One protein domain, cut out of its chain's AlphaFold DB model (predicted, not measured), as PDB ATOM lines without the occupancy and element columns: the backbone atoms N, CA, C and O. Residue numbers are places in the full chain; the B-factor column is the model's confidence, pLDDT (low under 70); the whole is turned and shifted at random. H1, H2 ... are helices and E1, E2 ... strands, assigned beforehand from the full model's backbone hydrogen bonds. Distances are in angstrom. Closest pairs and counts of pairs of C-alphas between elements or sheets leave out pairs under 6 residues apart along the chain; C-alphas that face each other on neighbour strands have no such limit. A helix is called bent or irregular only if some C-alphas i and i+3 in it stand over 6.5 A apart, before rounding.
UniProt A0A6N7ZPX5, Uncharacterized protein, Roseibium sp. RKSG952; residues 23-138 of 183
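AT A GLANCE: This is residues 23 to 138 of the 183 residues of an uncharacterized protein of Roseibium sp. RKSG952 (UniProt A0A6N7ZPX5). A strongly twisted sheet of six antiparallel strands has two helices, H1 and H2, crossing one of its faces, while no named helix covers the other face. A third helix, H3, folds back along H2 as the second half of a helical hairpin, off the sheet. The printed part has 116 residues, with three named helices and six named strands in the order H1 E1 E2 E3 E4 E5 E6 H2 H3; the sheet's order is E1 - E2 - E3 - E4 - E5 - E6, and the class is mixed, helices and strands. The whole is compact and rounded, with a radius of gyration of the C-alphas of 13.7 A and spans of 41 by 34 by 30 A.

IN THESE COORDINATES: H1, residues 23 to 37, begins with C-alpha 23 at (20.328, -55.836, 39.984) and is 19.3 A long; it is irregular, with C-alphas 34 and 37 7.4 A apart. E1 is residues 39 to 41. E2, residues 54 to 59, and E3, residues 62 to 67, are 16.2 A long each. E4, residues 70 to 76, is 19.0 A long. E5, residues 82 to 89, is 19.1 A long and bends by 66 degrees at residue 85. E6 is residues 92 to 95. H2, residues 101 to 116, and H3, residues 124 to 138, are 20.6 A long each; C-alpha 138 is at (33.451, -69.802, 35.022). H2 is neither bent nor irregular, but only just: C-alphas 103 and 106 are 6.4 A apart.

HOW THE PARTS SIT: The strands form a meander, each the antiparallel neighbour of the one before, with edge strands E1 and E6. Within hydrogen-bond range are N 41 and O 54 of E1 and E2, 2.8 A; N 57 and O 64 of E2 and E3, 2.8 A; N 65 and O 72 of E3 and E4, 2.8 A; N 71 and O 88 of E4 and E5, 2.8 A; and N 89 and O 92 of E5 and E6, 2.9 A. H1 and H2 are on the same face, making two layers, helices on one face of a sheet, at heights over the sheet of 8.8 A and 8.2 A. Both run across the strands, at 78 and 85 degrees to E4 on the local plane. H1 and H2 only just touch, with 3 pairs of C-alphas within 8 A, the closest Ile 25 and Pro 106 at 6.2 A; they run the same way at a shallow tilt of 30 degrees. H2 and H3 touch as a helical hairpin, opposite ways at a shallow tilt of 22 degrees, the closest C-alphas being those of Val 107 and Ala 130, 5.7 A. H3 is not on the sheet. In H3 every O i to N i+4 pair is within hydrogen-bond range; in H1 10 of 11 are, in H2 10 of 12.

THE WHOLE: The C-alphas farthest apart, those of Arg 50 and Arg 138, are 44.7 A from each other. The printed part has no cut. The link from E1 to E2, 12 residues, is long. Mean pLDDT of the printed part is 80.9; residues 90 to 91 and 117 to 138 are under 70.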
ATOM      1  N   SER A  23      20.845 -56.641  38.864       72.88
ATOM      2  CA  SER A  23      20.328 -55.836  39.984       72.88
ATOM      3  C   SER A  23      21.424 -55.201  40.866       72.88
ATOM      4  O   SER A  23      21.270 -54.042  41.270       72.88
ATOM      5  N   PRO A  24      22.555 -55.879  41.145       76.12
ATOM      6  CA  PRO A  24      23.632 -55.298  41.942       76.12
ATOM      7  C   PRO A  24      24.357 -54.128  41.270       76.12
ATOM      8  O   PRO A  24      24.731 -53.175  41.953       76.12
ATOM      9  N   ILE A  25      24.512 -54.163  39.940       82.94
ATOM     10  CA  ILE A  25      25.129 -53.074  39.166       82.94
ATOM     11  C   ILE A  25      24.331 -51.787  39.398       82.94
ATOM     12  O   ILE A  25      24.890 -50.739  39.721       82.94
ATOM     13  N   VAL A  26      23.001 -51.883  39.311       87.69
ATOM     14  CA  VAL A  26      22.089 -50.754  39.543       87.69
ATOM     15  C   VAL A  26      22.167 -50.258  40.977       87.69
ATOM     16  O   VAL A  26      22.220 -49.049  41.199       87.69
ATOM     17  N   ALA A  27      22.144 -51.168  41.954       85.06
ATOM     18  CA  ALA A  27      22.179 -50.805  43.367       85.06
ATOM     19  C   ALA A  27      23.449 -50.012  43.711       85.06
ATOM     20  O   ALA A  27      23.380 -48.974  44.372       85.06
ATOM     21  N   GLU A  28      24.595 -50.462  43.209       84.56
ATOM     22  CA  GLU A  28      25.890 -49.850  43.497       84.56
ATOM     23  C   GLU A  28      26.113 -48.564  42.702       84.56
ATOM     24  O   GLU A  28      26.592 -47.574  43.259       84.56
ATOM     25  N   ALA A  29      25.667 -48.506  41.447       89.56
ATOM     26  CA  ALA A  29      25.659 -47.259  40.691       89.56
ATOM     27  C   ALA A  29      24.754 -46.206  41.354       89.56
ATOM     28  O   ALA A  29      25.137 -45.047  41.508       89.56
ATOM     29  N   LYS A  30      23.575 -46.608  41.846       89.31
ATOM     30  CA  LYS A  30      22.669 -45.707  42.570       89.31
ATOM     31  C   LYS A  30      23.286 -45.220  43.879       89.31
ATOM     32  O   LYS A  30      23.140 -44.052  44.239       89.31
ATOM     33  N   ARG A  31      24.013 -46.093  44.582       85.50
ATOM     34  CA  ARG A  31      24.792 -45.716  45.765       85.50
ATOM     35  C   ARG A  31      25.863 -44.679  45.416       85.50
ATOM     36  O   ARG A  31      26.016 -43.722  46.173       85.50
ATOM     37  N   ALA A  32      26.560 -44.821  44.290       86.56
ATOM     38  CA  ALA A  32      27.558 -43.852  43.833       86.56
ATOM     39  C   ALA A  32      26.941 -42.471  43.598       86.56
ATOM     40  O   ALA A  32      27.410 -41.483  44.167       86.56
ATOM     41  N   VAL A  33      25.830 -42.420  42.861       89.88
ATOM     42  CA  VAL A  33      25.082 -41.177  42.632       89.88
ATOM     43  C   VAL A  33      24.632 -40.556  43.954       89.88
ATOM     44  O   VAL A  33      24.887 -39.380  44.190       89.88
ATOM     45  N   SER A  34      24.079 -41.351  44.879       87.62
ATOM     46  CA  SER A  34      23.627 -40.849  46.188       87.62
ATOM     47  C   SER A  34      24.744 -40.250  47.056       87.62
ATOM     48  O   SER A  34      24.470 -39.442  47.941       87.62
ATOM     49  N   LYS A  35      26.005 -40.630  46.808       85.56
ATOM     50  CA  LYS A  35      27.188 -40.062  47.469       85.56
ATOM     51  C   LYS A  35      27.740 -38.813  46.767       85.56
ATOM     52  O   LYS A  35      28.716 -38.246  47.248       85.56
ATOM     53  N   GLY A  36      27.129 -38.382  45.664       87.38
ATOM     54  CA  GLY A  36      27.541 -37.206  44.898       87.38
ATOM     55  C   GLY A  36      28.578 -37.482  43.809       87.38
ATOM     56  O   GLY A  36      29.181 -36.536  43.315       87.38
ATOM     57  N   TYR A  37      28.798 -38.746  43.431       88.62
ATOM     58  CA  TYR A  37      29.701 -39.104  42.326       88.62
ATOM     59  C   TYR A  37      29.016 -39.130  40.951       88.62
ATOM     60  O   TYR A  37      29.673 -39.407  39.953       88.62
ATOM     61  N   GLY A  38      27.704 -38.885  40.896       88.81
ATOM     62  CA  GLY A  38      26.963 -38.779  39.641       88.81
ATOM     63  C   GLY A  38      27.113 -37.411  38.973       88.81
ATOM     64  O   GLY A  38      27.463 -36.425  39.622       88.81
ATOM     65  N   ASP A  39      26.788 -37.359  37.686       92.25
ATOM     66  CA  ASP A  39      26.541 -36.128  36.932       92.25
ATOM     67  C   ASP A  39      25.076 -36.124  36.450       92.25
ATOM     68  O   ASP A  39      24.285 -37.022  36.765       92.25
ATOM     69  N   MET A  40      24.701 -35.100  35.695       94.62
ATOM     70  CA  MET A  40      23.404 -35.006  35.049       94.62
ATOM     71  C   MET A  40      23.530 -35.234  33.546       94.62
ATOM     72  O   MET A  40      24.386 -34.645  32.885       94.62
ATOM     73  N   CYS A  41      22.627 -36.041  33.006       94.56
ATOM     74  CA  CYS A  41      22.503 -36.322  31.587       94.56
ATOM     75  C   CYS A  41      21.213 -35.716  31.011       94.56
ATOM     76  O   CYS A  41      20.213 -35.564  31.718       94.56
ATOM     77  N   ASP A  42      21.226 -35.364  29.729       94.19
ATOM     78  CA  ASP A  42      20.050 -34.898  28.989       94.19
ATOM     79  C   ASP A  42      19.187 -36.059  28.453       94.19
ATOM     80  O   ASP A  42      19.371 -37.230  28.798       94.19
ATOM     81  N   LEU A  43      18.195 -35.721  27.625       92.44
ATOM     82  CA  LEU A  43      17.280 -36.681  27.001       92.44
ATOM     83  C   LEU A  43      17.972 -37.632  26.014       92.44
ATOM     84  O   LEU A  43      17.465 -38.733  25.796       92.44
ATOM     85  N   ASP A  44      19.120 -37.233  25.468       92.75
ATOM     86  CA  ASP A  44      19.951 -38.057  24.589       92.75
ATOM     87  C   ASP A  44      20.970 -38.885  25.390       92.75
ATOM     88  O   ASP A  44      21.825 -39.562  24.820       92.75
ATOM     89  N   MET A  45      20.842 -38.898  26.725       94.19
ATOM     90  CA  MET A  45      21.691 -39.647  27.655       94.19
ATOM     91  C   MET A  45      23.145 -39.153  27.656       94.19
ATOM     92  O   MET A  45      24.058 -39.910  27.997       94.19
ATOM     93  N   MET A  46      23.362 -37.887  27.288       92.69
ATOM     94  CA  MET A  46      24.669 -37.234  27.243       92.69
ATOM     95  C   MET A  46      24.867 -36.316  28.453       92.69
ATOM     96  O   MET A  46      23.906 -35.663  28.861       92.69
ATOM     97  N   PRO A  47      26.080 -36.204  29.032       90.50
ATOM     98  CA  PRO A  47      26.321 -35.324  30.170       90.50
ATOM     99  C   PRO A  47      26.041 -33.875  29.784       90.50
ATOM    100  O   PRO A  47      26.628 -33.338  28.839       90.50
ATOM    101  N   ASN A  48      25.142 -33.224  30.516       89.75
ATOM    102  CA  ASN A  48      24.664 -31.896  30.172       89.75
ATOM    103  C   ASN A  48      24.305 -31.103  31.428       89.75
ATOM    104  O   ASN A  48      23.362 -31.411  32.152       89.75
ATOM    105  N   ARG A  49      25.052 -30.019  31.661       85.38
ATOM    106  CA  ARG A  49      24.849 -29.125  32.812       85.38
ATOM    107  C   ARG A  49      23.847 -28.003  32.563       85.38
ATOM    108  O   ARG A  49      23.493 -27.302  33.506       85.38
ATOM    109  N   ARG A  50      23.458 -27.762  31.308       84.38
ATOM    110  CA  ARG A  50      22.556 -26.661  30.938       84.38
ATOM    111  C   ARG A  50      21.104 -27.104  30.965       84.38
ATOM    112  O   ARG A  50      20.297 -26.426  31.587       84.38
ATOM    113  N   ASP A  51      20.829 -28.261  30.370       86.81
ATOM    114  CA  ASP A  51      19.489 -28.841  30.271       86.81
ATOM    115  C   ASP A  51      19.467 -30.271  30.848       86.81
ATOM    116  O   ASP A  51      19.194 -31.236  30.129       86.81
ATOM    117  N   PRO A  52      19.811 -30.439  32.142       88.69
ATOM    118  CA  PRO A  52      19.863 -31.750  32.770       88.69
ATOM    119  C   PRO A  52      18.461 -32.349  32.901       88.69
ATOM    120  O   PRO A  52      17.511 -31.651  33.265       88.69
ATOM    121  N   TYR A  53      18.338 -33.654  32.669       92.75
ATOM    122  CA  TYR A  53      17.060 -34.359  32.774       92.75
ATOM    123  C   TYR A  53      17.126 -35.591  33.684       92.75
ATOM    124  O   TYR A  53      16.228 -35.794  34.503       92.75
ATOM    125  N   TYR A  54      18.190 -36.388  33.584       95.50
ATOM    126  CA  TYR A  54      18.378 -37.621  34.349       95.50
ATOM    127  C   TYR A  54      19.672 -37.581  35.157       95.50
ATOM    128  O   TYR A  54      20.658 -36.995  34.722       95.50
ATOM    129  N   GLU A  55      19.695 -38.247  36.309       95.31
ATOM    130  CA  GLU A  55      20.959 -38.544  36.985       95.31
ATOM    131  C   GLU A  55      21.690 -39.643  36.214       95.31
ATOM    132  O   GLU A  55      21.074 -40.610  35.746       95.31
ATOM    133  N   CYS A  56      23.007 -39.525  36.108       95.19
ATOM    134  CA  CYS A  56      23.829 -40.544  35.487       95.19
ATOM    135  C   CYS A  56      25.162 -40.734  36.207       95.19
ATOM    136  O   CYS A  56      25.645 -39.868  36.933       95.19
ATOM    137  N   LEU A  57      25.739 -41.916  36.028       94.75
ATOM    138  CA  LEU A  57      27.062 -42.271  36.509       94.75
ATOM    139  C   LEU A  57      27.897 -42.744  35.328       94.75
ATOM    140  O   LEU A  57      27.550 -43.751  34.708       94.75
ATOM    141  N   ASP A  58      29.011 -42.060  35.096       93.19
ATOM    142  CA  ASP A  58      30.032 -42.475  34.143       93.19
ATOM    143  C   ASP A  58      31.175 -43.168  34.887       93.19
ATOM    144  O   ASP A  58      31.697 -42.652  35.877       93.19
ATOM    145  N   PHE A  59      31.571 -44.346  34.410       90.12
ATOM    146  CA  PHE A  59      32.687 -45.112  34.954       90.12
ATOM    147  C   PHE A  59      33.377 -45.893  33.836       90.12
ATOM    148  O   PHE A  59      32.765 -46.709  33.149       90.12
ATOM    149  N   LYS A  60      34.681 -45.654  33.654       89.50
ATOM    150  CA  LYS A  60      35.456 -46.201  32.526       89.50
ATOM    151  C   LYS A  60      34.737 -45.914  31.191       89.50
ATOM    152  O   LYS A  60      34.487 -44.751  30.896       89.50
ATOM    153  N   LEU A  61      34.407 -46.945  30.410       92.94
ATOM    154  CA  LEU A  61      33.675 -46.844  29.139       92.94
ATOM    155  C   LEU A  61      32.150 -46.980  29.290       92.94
ATOM    156  O   LEU A  61      31.444 -47.130  28.297       92.94
ATOM    157  N   TYR A  62      31.631 -46.988  30.516       95.62
ATOM    158  CA  TYR A  62      30.229 -47.261  30.796       95.62
ATOM    159  C   TYR A  62      29.510 -46.042  31.347       95.62
ATOM    160  O   TYR A  62      30.077 -45.231  32.079       95.62
ATOM    161  N   ARG A  63      28.216 -45.973  31.040       95.56
ATOM    162  CA  ARG A  63      27.284 -45.013  31.625       95.56
ATOM    163  C   ARG A  63      26.061 -45.738  32.149       95.56
ATOM    164  O   ARG A  63      25.504 -46.586  31.459       95.56
ATOM    165  N   ILE A  64      25.601 -45.374  33.339       95.44
ATOM    166  CA  ILE A  64      24.299 -45.792  33.870       95.44
ATOM    167  C   ILE A  64      23.437 -44.554  34.068       95.44
ATOM    168  O   ILE A  64      23.865 -43.609  34.721       95.44
ATOM    169  N   VAL A  65      22.219 -44.568  33.526       96.19
ATOM    170  CA  VAL A  65      21.252 -43.469  33.625       96.19
ATOM    171  C   VAL A  65      20.034 -43.907  34.428       96.19
ATOM    172  O   VAL A  65      19.452 -44.973  34.188       96.19
ATOM    173  N   PHE A  66      19.635 -43.067  35.380       94.12
ATOM    174  CA  PHE A  66      18.480 -43.266  36.245       94.12
ATOM    175  C   PHE A  66      17.300 -42.450  35.724       94.12
ATOM    176  O   PHE A  66      17.185 -41.250  35.961       94.12
ATOM    177  N   GLU A  67      16.400 -43.123  35.013       92.31
ATOM    178  CA  GLU A  67      15.161 -42.528  34.537       92.31
ATOM    179  C   GLU A  67      13.999 -42.780  35.514       92.31
ATOM    180  O   GLU A  67      14.071 -43.593  36.442       92.31
ATOM    181  N   TYR A  68      12.867 -42.114  35.278       85.88
ATOM    182  CA  TYR A  68      11.648 -42.341  36.048       85.88
ATOM    183  C   TYR A  68      11.153 -43.788  35.887       85.88
ATOM    184  O   TYR A  68      10.588 -44.165  34.862       85.88
ATOM    185  N   GLY A  69      11.361 -44.602  36.925       84.56
ATOM    186  CA  GLY A  69      10.884 -45.987  36.991       84.56
ATOM    187  C   GLY A  69      11.728 -47.011  36.223       84.56
ATOM    188  O   GLY A  69      11.359 -48.185  36.200       84.56
ATOM    189  N   ARG A  70      12.853 -46.603  35.622       90.81
ATOM    190  CA  ARG A  70      13.769 -47.507  34.914       90.81
ATOM    191  C   ARG A  70      15.220 -47.051  35.020       90.81
ATOM    192  O   ARG A  70      15.502 -45.867  35.159       90.81
ATOM    193  N   THR A  71      16.141 -47.993  34.910       93.19
ATOM    194  CA  THR A  71      17.579 -47.737  34.801       93.19
ATOM    195  C   THR A  71      18.066 -48.297  33.475       93.19
ATOM    196  O   THR A  71      17.638 -49.377  33.067       93.19
ATOM    197  N   ARG A  72      18.940 -47.566  32.788       94.69
ATOM    198  CA  ARG A  72      19.561 -48.012  31.536       94.69
ATOM    199  C   ARG A  72      21.070 -47.941  31.663       94.69
ATOM    200  O   ARG A  72      21.581 -47.057  32.344       94.69
ATOM    201  N   GLY A  73      21.759 -48.875  31.026       94.44
ATOM    202  CA  GLY A  73      23.215 -48.915  30.974       94.44
ATOM    203  C   GLY A  73      23.698 -48.926  29.540       94.44
ATOM    204  O   GLY A  73      23.077 -49.532  28.663       94.44
ATOM    205  N   PHE A  74      24.810 -48.244  29.332       95.38
ATOM    206  CA  PHE A  74      25.359 -47.938  28.030       95.38
ATOM    207  C   PHE A  74      26.853 -48.238  28.013       95.38
ATOM    208  O   PHE A  74      27.538 -48.048  29.020       95.38
ATOM    209  N   VAL A  75      27.345 -48.648  26.848       95.00
ATOM    210  CA  VAL A  75      28.747 -48.469  26.455       95.00
ATOM    211  C   VAL A  75      28.852 -47.105  25.790       95.00
ATOM    212  O   VAL A  75      28.045 -46.779  24.923       95.00
ATOM    213  N   VAL A  76      29.823 -46.304  26.199       93.12
ATOM    214  CA  VAL A  76      30.118 -44.998  25.617       93.12
ATOM    215  C   VAL A  76      31.263 -45.174  24.625       93.12
ATOM    216  O   VAL A  76      32.346 -45.624  24.999       93.12
ATOM    217  N   LEU A  77      31.010 -44.859  23.356       88.12
ATOM    218  CA  LEU A  77      32.015 -44.919  22.293       88.12
ATOM    219  C   LEU A  77      33.003 -43.741  22.396       88.12
ATOM    220  O   LEU A  77      32.779 -42.789  23.144       88.12
ATOM    221  N   GLU A  78      34.094 -43.775  21.623       84.00
ATOM    222  CA  GLU A  78      35.120 -42.709  21.608       84.00
ATOM    223  C   GLU A  78      34.573 -41.323  21.254       84.00
ATOM    224  O   GLU A  78      35.067 -40.313  21.751       84.00
ATOM    225  N   ASP A  79      33.547 -41.268  20.406       85.31
ATOM    226  CA  ASP A  79      32.867 -40.029  20.024       85.31
ATOM    227  C   ASP A  79      31.873 -39.534  21.094       85.31
ATOM    228  O   ASP A  79      31.242 -38.488  20.927       85.31
ATOM    229  N   GLY A  80      31.746 -40.264  22.205       85.12
ATOM    230  CA  GLY A  80      30.818 -39.996  23.295       85.12
ATOM    231  C   GLY A  80      29.429 -40.596  23.095       85.12
ATOM    232  O   GLY A  80      28.608 -40.486  24.006       85.12
ATOM    233  N   THR A  81      29.152 -41.240  21.957       89.75
ATOM    234  CA  THR A  81      27.833 -41.801  21.650       89.75
ATOM    235  C   THR A  81      27.499 -42.956  22.607       89.75
ATOM    236  O   THR A  81      28.263 -43.923  22.692       89.75
ATOM    237  N   PRO A  82      26.359 -42.904  23.326       92.94
ATOM    238  CA  PRO A  82      25.959 -43.962  24.241       92.94
ATOM    239  C   PRO A  82      25.171 -45.054  23.504       92.94
ATOM    240  O   PRO A  82      24.089 -44.815  22.968       92.94
ATOM    241  N   VAL A  83      25.676 -46.287  23.530       92.50
ATOM    242  CA  VAL A  83      24.992 -47.474  23.005       92.50
ATOM    243  C   VAL A  83      24.383 -48.262  24.156       92.50
ATOM    244  O   VAL A  83      25.096 -48.791  25.004       92.50
ATOM    245  N   GLU A  84      23.052 -48.328  24.205       93.69
ATOM    246  CA  GLU A  84      22.332 -49.025  25.274       93.69
ATOM    247  C   GLU A  84      22.550 -50.540  25.164       93.69
ATOM    248  O   GLU A  84      22.300 -51.140  24.120       93.69
ATOM    249  N   ILE A  85      22.977 -51.156  26.262       91.88
ATOM    250  CA  ILE A  85      23.266 -52.597  26.360       91.88
ATOM    251  C   ILE A  85      22.484 -53.272  27.490       91.88
ATOM    252  O   ILE A  85      22.314 -54.491  27.504       91.88
ATOM    253  N   PHE A  86      21.991 -52.475  28.437       88.94
ATOM    254  CA  PHE A  86      21.416 -52.917  29.698       88.94
ATOM    255  C   PHE A  86      20.131 -52.149  30.007       88.94
ATOM    256  O   PHE A  86      20.075 -50.926  29.852       88.94
ATOM    257  N   ARG A  87      19.109 -52.854  30.505       90.75
ATOM    258  CA  ARG A  87      17.891 -52.240  31.036       90.75
ATOM    259  C   ARG A  87      17.466 -52.910  32.333       90.75
ATOM    260  O   ARG A  87      17.506 -54.130  32.461       90.75
ATOM    261  N   HIS A  88      16.991 -52.088  33.260       87.62
ATOM    262  CA  HIS A  88      16.361 -52.528  34.490       87.62
ATOM    263  C   HIS A  88      15.048 -51.789  34.735       87.62
ATOM    264  O   HIS A  88      14.992 -50.559  34.776       87.62
ATOM    265  N   THR A  89      13.981 -52.559  34.904       84.19
ATOM    266  CA  THR A  89      12.625 -52.087  35.203       84.19
ATOM    267  C   THR A  89      12.049 -52.969  36.294       84.19
ATOM    268  O   THR A  89      12.121 -54.179  36.150       84.19
ATOM    269  N   ALA A  90      11.482 -52.366  37.344       68.50
ATOM    270  CA  ALA A  90      10.824 -53.005  38.495       68.50
ATOM    271  C   ALA A  90      10.717 -54.551  38.444       68.50
ATOM    272  O   ALA A  90       9.665 -55.091  38.105       68.50
ATOM    273  N   GLY A  91      11.806 -55.241  38.810       61.72
ATOM    274  CA  GLY A  91      11.859 -56.702  38.945       61.72
ATOM    275  C   GLY A  91      12.650 -57.459  37.874       61.72
ATOM    276  O   GLY A  91      13.008 -58.600  38.135       61.72
ATOM    277  N   ASP A  92      12.973 -56.835  36.739       72.88
ATOM    278  CA  ASP A  92      13.790 -57.428  35.676       72.88
ATOM    279  C   ASP A  92      14.995 -56.539  35.369       72.88
ATOM    280  O   ASP A  92      14.847 -55.363  35.022       72.88
ATOM    281  N   ALA A  93      16.188 -57.117  35.497       75.00
ATOM    282  CA  ALA A  93      17.467 -56.521  35.144       75.00
ATOM    283  C   ALA A  93      18.155 -57.452  34.139       75.00
ATOM    284  O   ALA A  93      18.486 -58.589  34.484       75.00
ATOM    285  N   SER A  94      18.386 -57.001  32.906       80.19
ATOM    286  CA  SER A  94      19.075 -57.836  31.919       80.19
ATOM    287  C   SER A  94      19.847 -57.025  30.889       80.19
ATOM    288  O   SER A  94      19.395 -55.970  30.428       80.19
ATOM    289  N   PHE A  95      20.983 -57.573  30.465       84.06
ATOM    290  CA  PHE A  95      21.599 -57.185  29.205       84.06
ATOM    291  C   PHE A  95      20.714 -57.678  28.061       84.06
ATOM    292  O   PHE A  95      20.344 -58.847  28.019       84.06
ATOM    293  N   PHE A  96      20.302 -56.779  27.172       82.19
ATOM    294  CA  PHE A  96      19.496 -57.153  26.000       82.19
ATOM    295  C   PHE A  96      20.329 -57.206  24.718       82.19
ATOM    296  O   PHE A  96      19.835 -57.650  23.684       82.19
ATOM    297  N   VAL A  97      21.581 -56.755  24.803       81.44
ATOM    298  CA  VAL A  97      22.614 -56.929  23.790       81.44
ATOM    299  C   VAL A  97      23.697 -57.790  24.423       81.44
ATOM    300  O   VAL A  97      24.227 -57.405  25.465       81.44
ATOM    301  N   SER A  98      24.024 -58.934  23.827       79.69
ATOM    302  CA  SER A  98      25.088 -59.788  24.363       79.69
ATOM    303  C   SER A  98      26.472 -59.306  23.950       79.69
ATOM    304  O   SER A  98      26.680 -58.897  22.810       79.69
ATOM    305  N   GLY A  99      27.429 -59.359  24.878       83.19
ATOM    306  CA  GLY A  99      28.797 -58.904  24.643       83.19
ATOM    307  C   GLY A  99      29.675 -58.966  25.895       83.19
ATOM    308  O   GLY A  99      29.209 -59.374  26.958       83.19
ATOM    309  N   PRO A 100      30.950 -58.552  25.799       83.38
ATOM    310  CA  PRO A 100      31.904 -58.662  26.902       83.38
ATOM    311  C   PRO A 100      31.528 -57.810  28.120       83.38
ATOM    312  O   PRO A 100      31.947 -58.126  29.227       83.38
ATOM    313  N   TRP A 101      30.697 -56.776  27.958       86.50
ATOM    314  CA  TRP A 101      30.176 -55.972  29.071       86.50
ATOM    315  C   TRP A 101      29.362 -56.771  30.084       86.50
ATOM    316  O   TRP A 101      29.233 -56.319  31.219       86.50
ATOM    317  N   GLU A 102      28.822 -57.935  29.713       83.62
ATOM    318  CA  GLU A 102      28.133 -58.810  30.664       83.62
ATOM    319  C   GLU A 102      29.071 -59.237  31.807       83.62
ATOM    320  O   GLU A 102      28.631 -59.385  32.950       83.62
ATOM    321  N   GLU A 103      30.366 -59.372  31.508       81.50
ATOM    322  CA  GLU A 103      31.423 -59.709  32.465       81.50
ATOM    323  C   GLU A 103      32.241 -58.481  32.889       81.50
ATOM    324  O   GLU A 103      32.608 -58.359  34.058       81.50
ATOM    325  N   ASP A 104      32.508 -57.560  31.962       84.94
ATOM    326  CA  ASP A 104      33.406 -56.422  32.172       84.94
ATOM    327  C   ASP A 104      32.752 -55.272  32.953       84.94
ATOM    328  O   ASP A 104      33.387 -54.696  33.833       84.94
ATOM    329  N   MET A 105      31.467 -54.964  32.725       87.94
ATOM    330  CA  MET A 105      30.801 -53.836  33.396       87.94
ATOM    331  C   MET A 105      30.800 -53.960  34.936       87.94
ATOM    332  O   MET A 105      31.137 -52.975  35.601       87.94
ATOM    333  N   PRO A 106      30.466 -55.120  35.547       84.56
ATOM    334  CA  PRO A 106      30.557 -55.288  36.999       84.56
ATOM    335  C   PRO A 106      31.978 -55.091  37.542       84.56
ATOM    336  O   PRO A 106      32.158 -54.469  38.592       84.56
ATOM    337  N   VAL A 107      32.986 -55.602  36.827       81.62
ATOM    338  CA  VAL A 107      34.399 -55.498  37.217       81.62
ATOM    339  C   VAL A 107      34.863 -54.045  37.132       81.62
ATOM    340  O   VAL A 107      35.383 -53.516  38.112       81.62
ATOM    341  N   ALA A 108      34.580 -53.369  36.017       87.12
ATOM    342  CA  ALA A 108      34.910 -51.966  35.803       87.12
ATOM    343  C   ALA A 108      34.281 -51.053  36.869       87.12
ATOM    344  O   ALA A 108      34.929 -50.121  37.349       87.12
ATOM    345  N   LEU A 109      33.039 -51.334  37.281       86.31
ATOM    346  CA  LEU A 109      32.374 -50.594  38.355       86.31
ATOM    347  C   LEU A 109      33.057 -50.818  39.713       86.31
ATOM    348  O   LEU A 109      33.241 -49.866  40.475       86.31
ATOM    349  N   ALA A 110      33.453 -52.054  40.025       79.62
ATOM    350  CA  ALA A 110      34.165 -52.373  41.261       79.62
ATOM    351  C   ALA A 110      35.558 -51.716  41.313       79.62
ATOM    352  O   ALA A 110      35.947 -51.168  42.349       79.62
ATOM    353  N   GLU A 111      36.292 -51.724  40.197       81.56
ATOM    354  CA  GLU A 111      37.578 -51.034  40.061       81.56
ATOM    355  C   GLU A 111      37.422 -49.522  40.221       81.56
ATOM    356  O   GLU A 111      38.119 -48.917  41.035       81.56
ATOM    357  N   TRP A 112      36.457 -48.922  39.518       86.44
ATOM    358  CA  TRP A 112      36.152 -47.496  39.633       86.44
ATOM    359  C   TRP A 112      35.829 -47.095  41.076       86.44
ATOM    360  O   TRP A 112      36.326 -46.079  41.564       86.44
ATOM    361  N   TRP A 113      35.052 -47.907  41.796       79.25
ATOM    362  CA  TRP A 113      34.776 -47.677  43.213       79.25
ATOM    363  C   TRP A 113      36.041 -47.734  44.069       79.25
ATOM    364  O   TRP A 113      36.204 -46.899  44.956       79.25
ATOM    365  N   SER A 114      36.930 -48.697  43.811       74.44
ATOM    366  CA  SER A 114      38.201 -48.832  44.530       74.44
ATOM    367  C   SER A 114      39.158 -47.668  44.259       74.44
ATOM    368  O   SER A 114      39.937 -47.316  45.140       74.44
ATOM    369  N   GLU A 115      39.121 -47.087  43.061       79.00
ATOM    370  CA  GLU A 115      39.901 -45.898  42.695       79.00
ATOM    371  C   GLU A 115      39.307 -44.622  43.316       79.00
ATOM    372  O   GLU A 115      40.035 -43.774  43.832       79.00
ATOM    373  N   THR A 116      37.978 -44.498  43.295       74.44
ATOM    374  CA  THR A 116      37.243 -43.301  43.736       74.44
ATOM    375  C   THR A 116      37.165 -43.193  45.260       74.44
ATOM    376  O   THR A 116      37.223 -42.096  45.820       74.44
ATOM    377  N   LEU A 117      37.050 -44.325  45.958       64.62
ATOM    378  CA  LEU A 117      37.063 -44.396  47.415       64.62
ATOM    379  C   LEU A 117      38.481 -44.717  47.892       64.62
ATOM    380  O   LEU A 117      38.851 -45.875  48.076       64.62
ATOM    381  N   SER A 118      39.280 -43.673  48.127       50.81
ATOM    382  CA  SER A 118      40.669 -43.794  48.604       50.81
ATOM    383  C   SER A 118      40.817 -44.488  49.971       50.81
ATOM    384  O   SER A 118      41.934 -44.763  50.395       50.81
ATOM    385  N   ASP A 119      39.713 -44.763  50.673       55.00
ATOM    386  CA  ASP A 119      39.676 -45.467  51.960       55.00
ATOM    387  C   ASP A 119      39.483 -46.990  51.826       55.00
ATOM    388  O   ASP A 119      39.425 -47.692  52.835       55.00
ATOM    389  N   GLY A 120      39.375 -47.518  50.601       49.78
ATOM    390  CA  GLY A 120      39.134 -48.942  50.373       49.78
ATOM    391  C   GLY A 120      37.722 -49.400  50.752       49.78
ATOM    392  O   GLY A 120      37.476 -50.601  50.793       49.78
ATOM    393  N   SER A 121      36.780 -48.476  50.991       50.91
ATOM    394  CA  SER A 121      35.369 -48.785  51.275       50.91
ATOM    395  C   SER A 121      34.532 -49.093  50.025       50.91
ATOM    396  O   SER A 121      33.296 -49.181  50.109       50.91
ATOM    397  N   GLY A 122      35.191 -49.268  48.867       51.44
ATOM    398  CA  GLY A 122      34.636 -50.020  47.742       51.44
ATOM    399  C   GLY A 122      34.199 -51.360  48.307       51.44
ATOM    400  O   GLY A 122      35.032 -52.122  48.790       51.44
ATOM    401  N   SER A 123      32.884 -51.535  48.428       52.12
ATOM    402  CA  SER A 123      32.310 -52.453  49.401       52.12
ATOM    403  C   SER A 123      32.878 -53.851  49.203       52.12
ATOM    404  O   SER A 123      33.032 -54.321  48.078       52.12
ATOM    405  N   GLU A 124      33.181 -54.532  50.304       55.59
ATOM    406  CA  GLU A 124      33.472 -55.968  50.297       55.59
ATOM    407  C   GLU A 124      32.402 -56.705  49.473       55.59
ATOM    408  O   GLU A 124      32.738 -57.530  48.634       55.59
ATOM    409  N   SER A 125      31.144 -56.237  49.546       54.25
ATOM    410  CA  SER A 125      30.046 -56.690  48.693       54.25
ATOM    411  C   SER A 125      30.282 -56.513  47.193       54.25
ATOM    412  O   SER A 125      29.905 -57.402  46.460       54.25
ATOM    413  N   LEU A 126      30.900 -55.439  46.696       53.84
ATOM    414  CA  LEU A 126      31.203 -55.258  45.267       53.84
ATOM    415  C   LEU A 126      32.323 -56.171  44.780       53.84
ATOM    416  O   LEU A 126      32.255 -56.686  43.667       53.84
ATOM    417  N   ARG A 127      33.352 -56.378  45.606       58.53
ATOM    418  CA  ARG A 127      34.438 -57.315  45.291       58.53
ATOM    419  C   ARG A 127      33.954 -58.756  45.347       58.53
ATOM    420  O   ARG A 127      34.262 -59.519  44.438       58.53
ATOM    421  N   ASP A 128      33.157 -59.097  46.353       62.75
ATOM    422  CA  ASP A 128      32.506 -60.398  46.476       62.75
ATOM    423  C   ASP A 128      31.512 -60.624  45.346       62.75
ATOM    424  O   ASP A 128      31.442 -61.728  44.827       62.75
ATOM    425  N   LEU A 129      30.798 -59.589  44.905       55.78
ATOM    426  CA  LEU A 129      29.837 -59.695  43.816       55.78
ATOM    427  C   LEU A 129      30.515 -59.777  42.452       55.78
ATOM    428  O   LEU A 129      30.089 -60.579  41.629       55.78
ATOM    429  N   ALA A 130      31.609 -59.042  42.231       54.50
ATOM    430  CA  ALA A 130      32.475 -59.229  41.069       54.50
ATOM    431  C   ALA A 130      33.098 -60.637  41.070       54.50
ATOM    432  O   ALA A 130      33.097 -61.320  40.048       54.50
ATOM    433  N   ALA A 131      33.567 -61.122  42.224       60.81
ATOM    434  CA  ALA A 131      34.119 -62.466  42.374       60.81
ATOM    435  C   ALA A 131      33.054 -63.566  42.221       60.81
ATOM    436  O   ALA A 131      33.338 -64.612  41.637       60.81
ATOM    437  N   GLU A 132      31.834 -63.351  42.714       60.88
ATOM    438  CA  GLU A 132      30.689 -64.245  42.545       60.88
ATOM    439  C   GLU A 132      30.277 -64.297  41.079       60.88
ATOM    440  O   GLU A 132      30.118 -65.395  40.553       60.88
ATOM    441  N   TYR A 133      30.188 -63.154  40.395       49.91
ATOM    442  CA  TYR A 133      29.918 -63.095  38.960       49.91
ATOM    443  C   TYR A 133      30.962 -63.882  38.168       49.91
ATOM    444  O   TYR A 133      30.603 -64.811  37.448       49.91
ATOM    445  N   VAL A 134      32.253 -63.605  38.389       50.03
ATOM    446  CA  VAL A 134      33.365 -64.320  37.740       50.03
ATOM    447  C   VAL A 134      33.346 -65.820  38.065       50.03
ATOM    448  O   VAL A 134      33.649 -66.650  37.206       50.03
ATOM    449  N   ARG A 135      32.980 -66.217  39.294       54.66
ATOM    450  CA  ARG A 135      32.811 -67.639  39.650       54.66
ATOM    451  C   ARG A 135      31.613 -68.256  38.938       54.66
ATOM    452  O   ARG A 135      31.727 -69.380  38.457       54.66
ATOM    453  N   LYS A 136      30.476 -67.569  38.876       48.47
ATOM    454  CA  LYS A 136      29.222 -68.082  38.314       48.47
ATOM    455  C   LYS A 136      29.290 -68.210  36.791       48.47
ATOM    456  O   LYS A 136      28.690 -69.139  36.264       48.47
ATOM    457  N   THR A 137      30.077 -67.371  36.114       41.78
ATOM    458  CA  THR A 137      30.351 -67.474  34.671       41.78
ATOM    459  C   THR A 137      31.439 -68.501  34.330       41.78
ATOM    460  O   THR A 137      31.365 -69.138  33.283       41.78
ATOM    461  N   ARG A 138      32.414 -68.759  35.222       39.69
ATOM    462  CA  ARG A 138      33.451 -69.802  35.022       39.69
ATOM    463  C   ARG A 138      33.076 -71.208  35.490       39.69
ATOM    464  O   ARG A 138      33.760 -72.166  35.126       39.69
TER     465      ARG A 138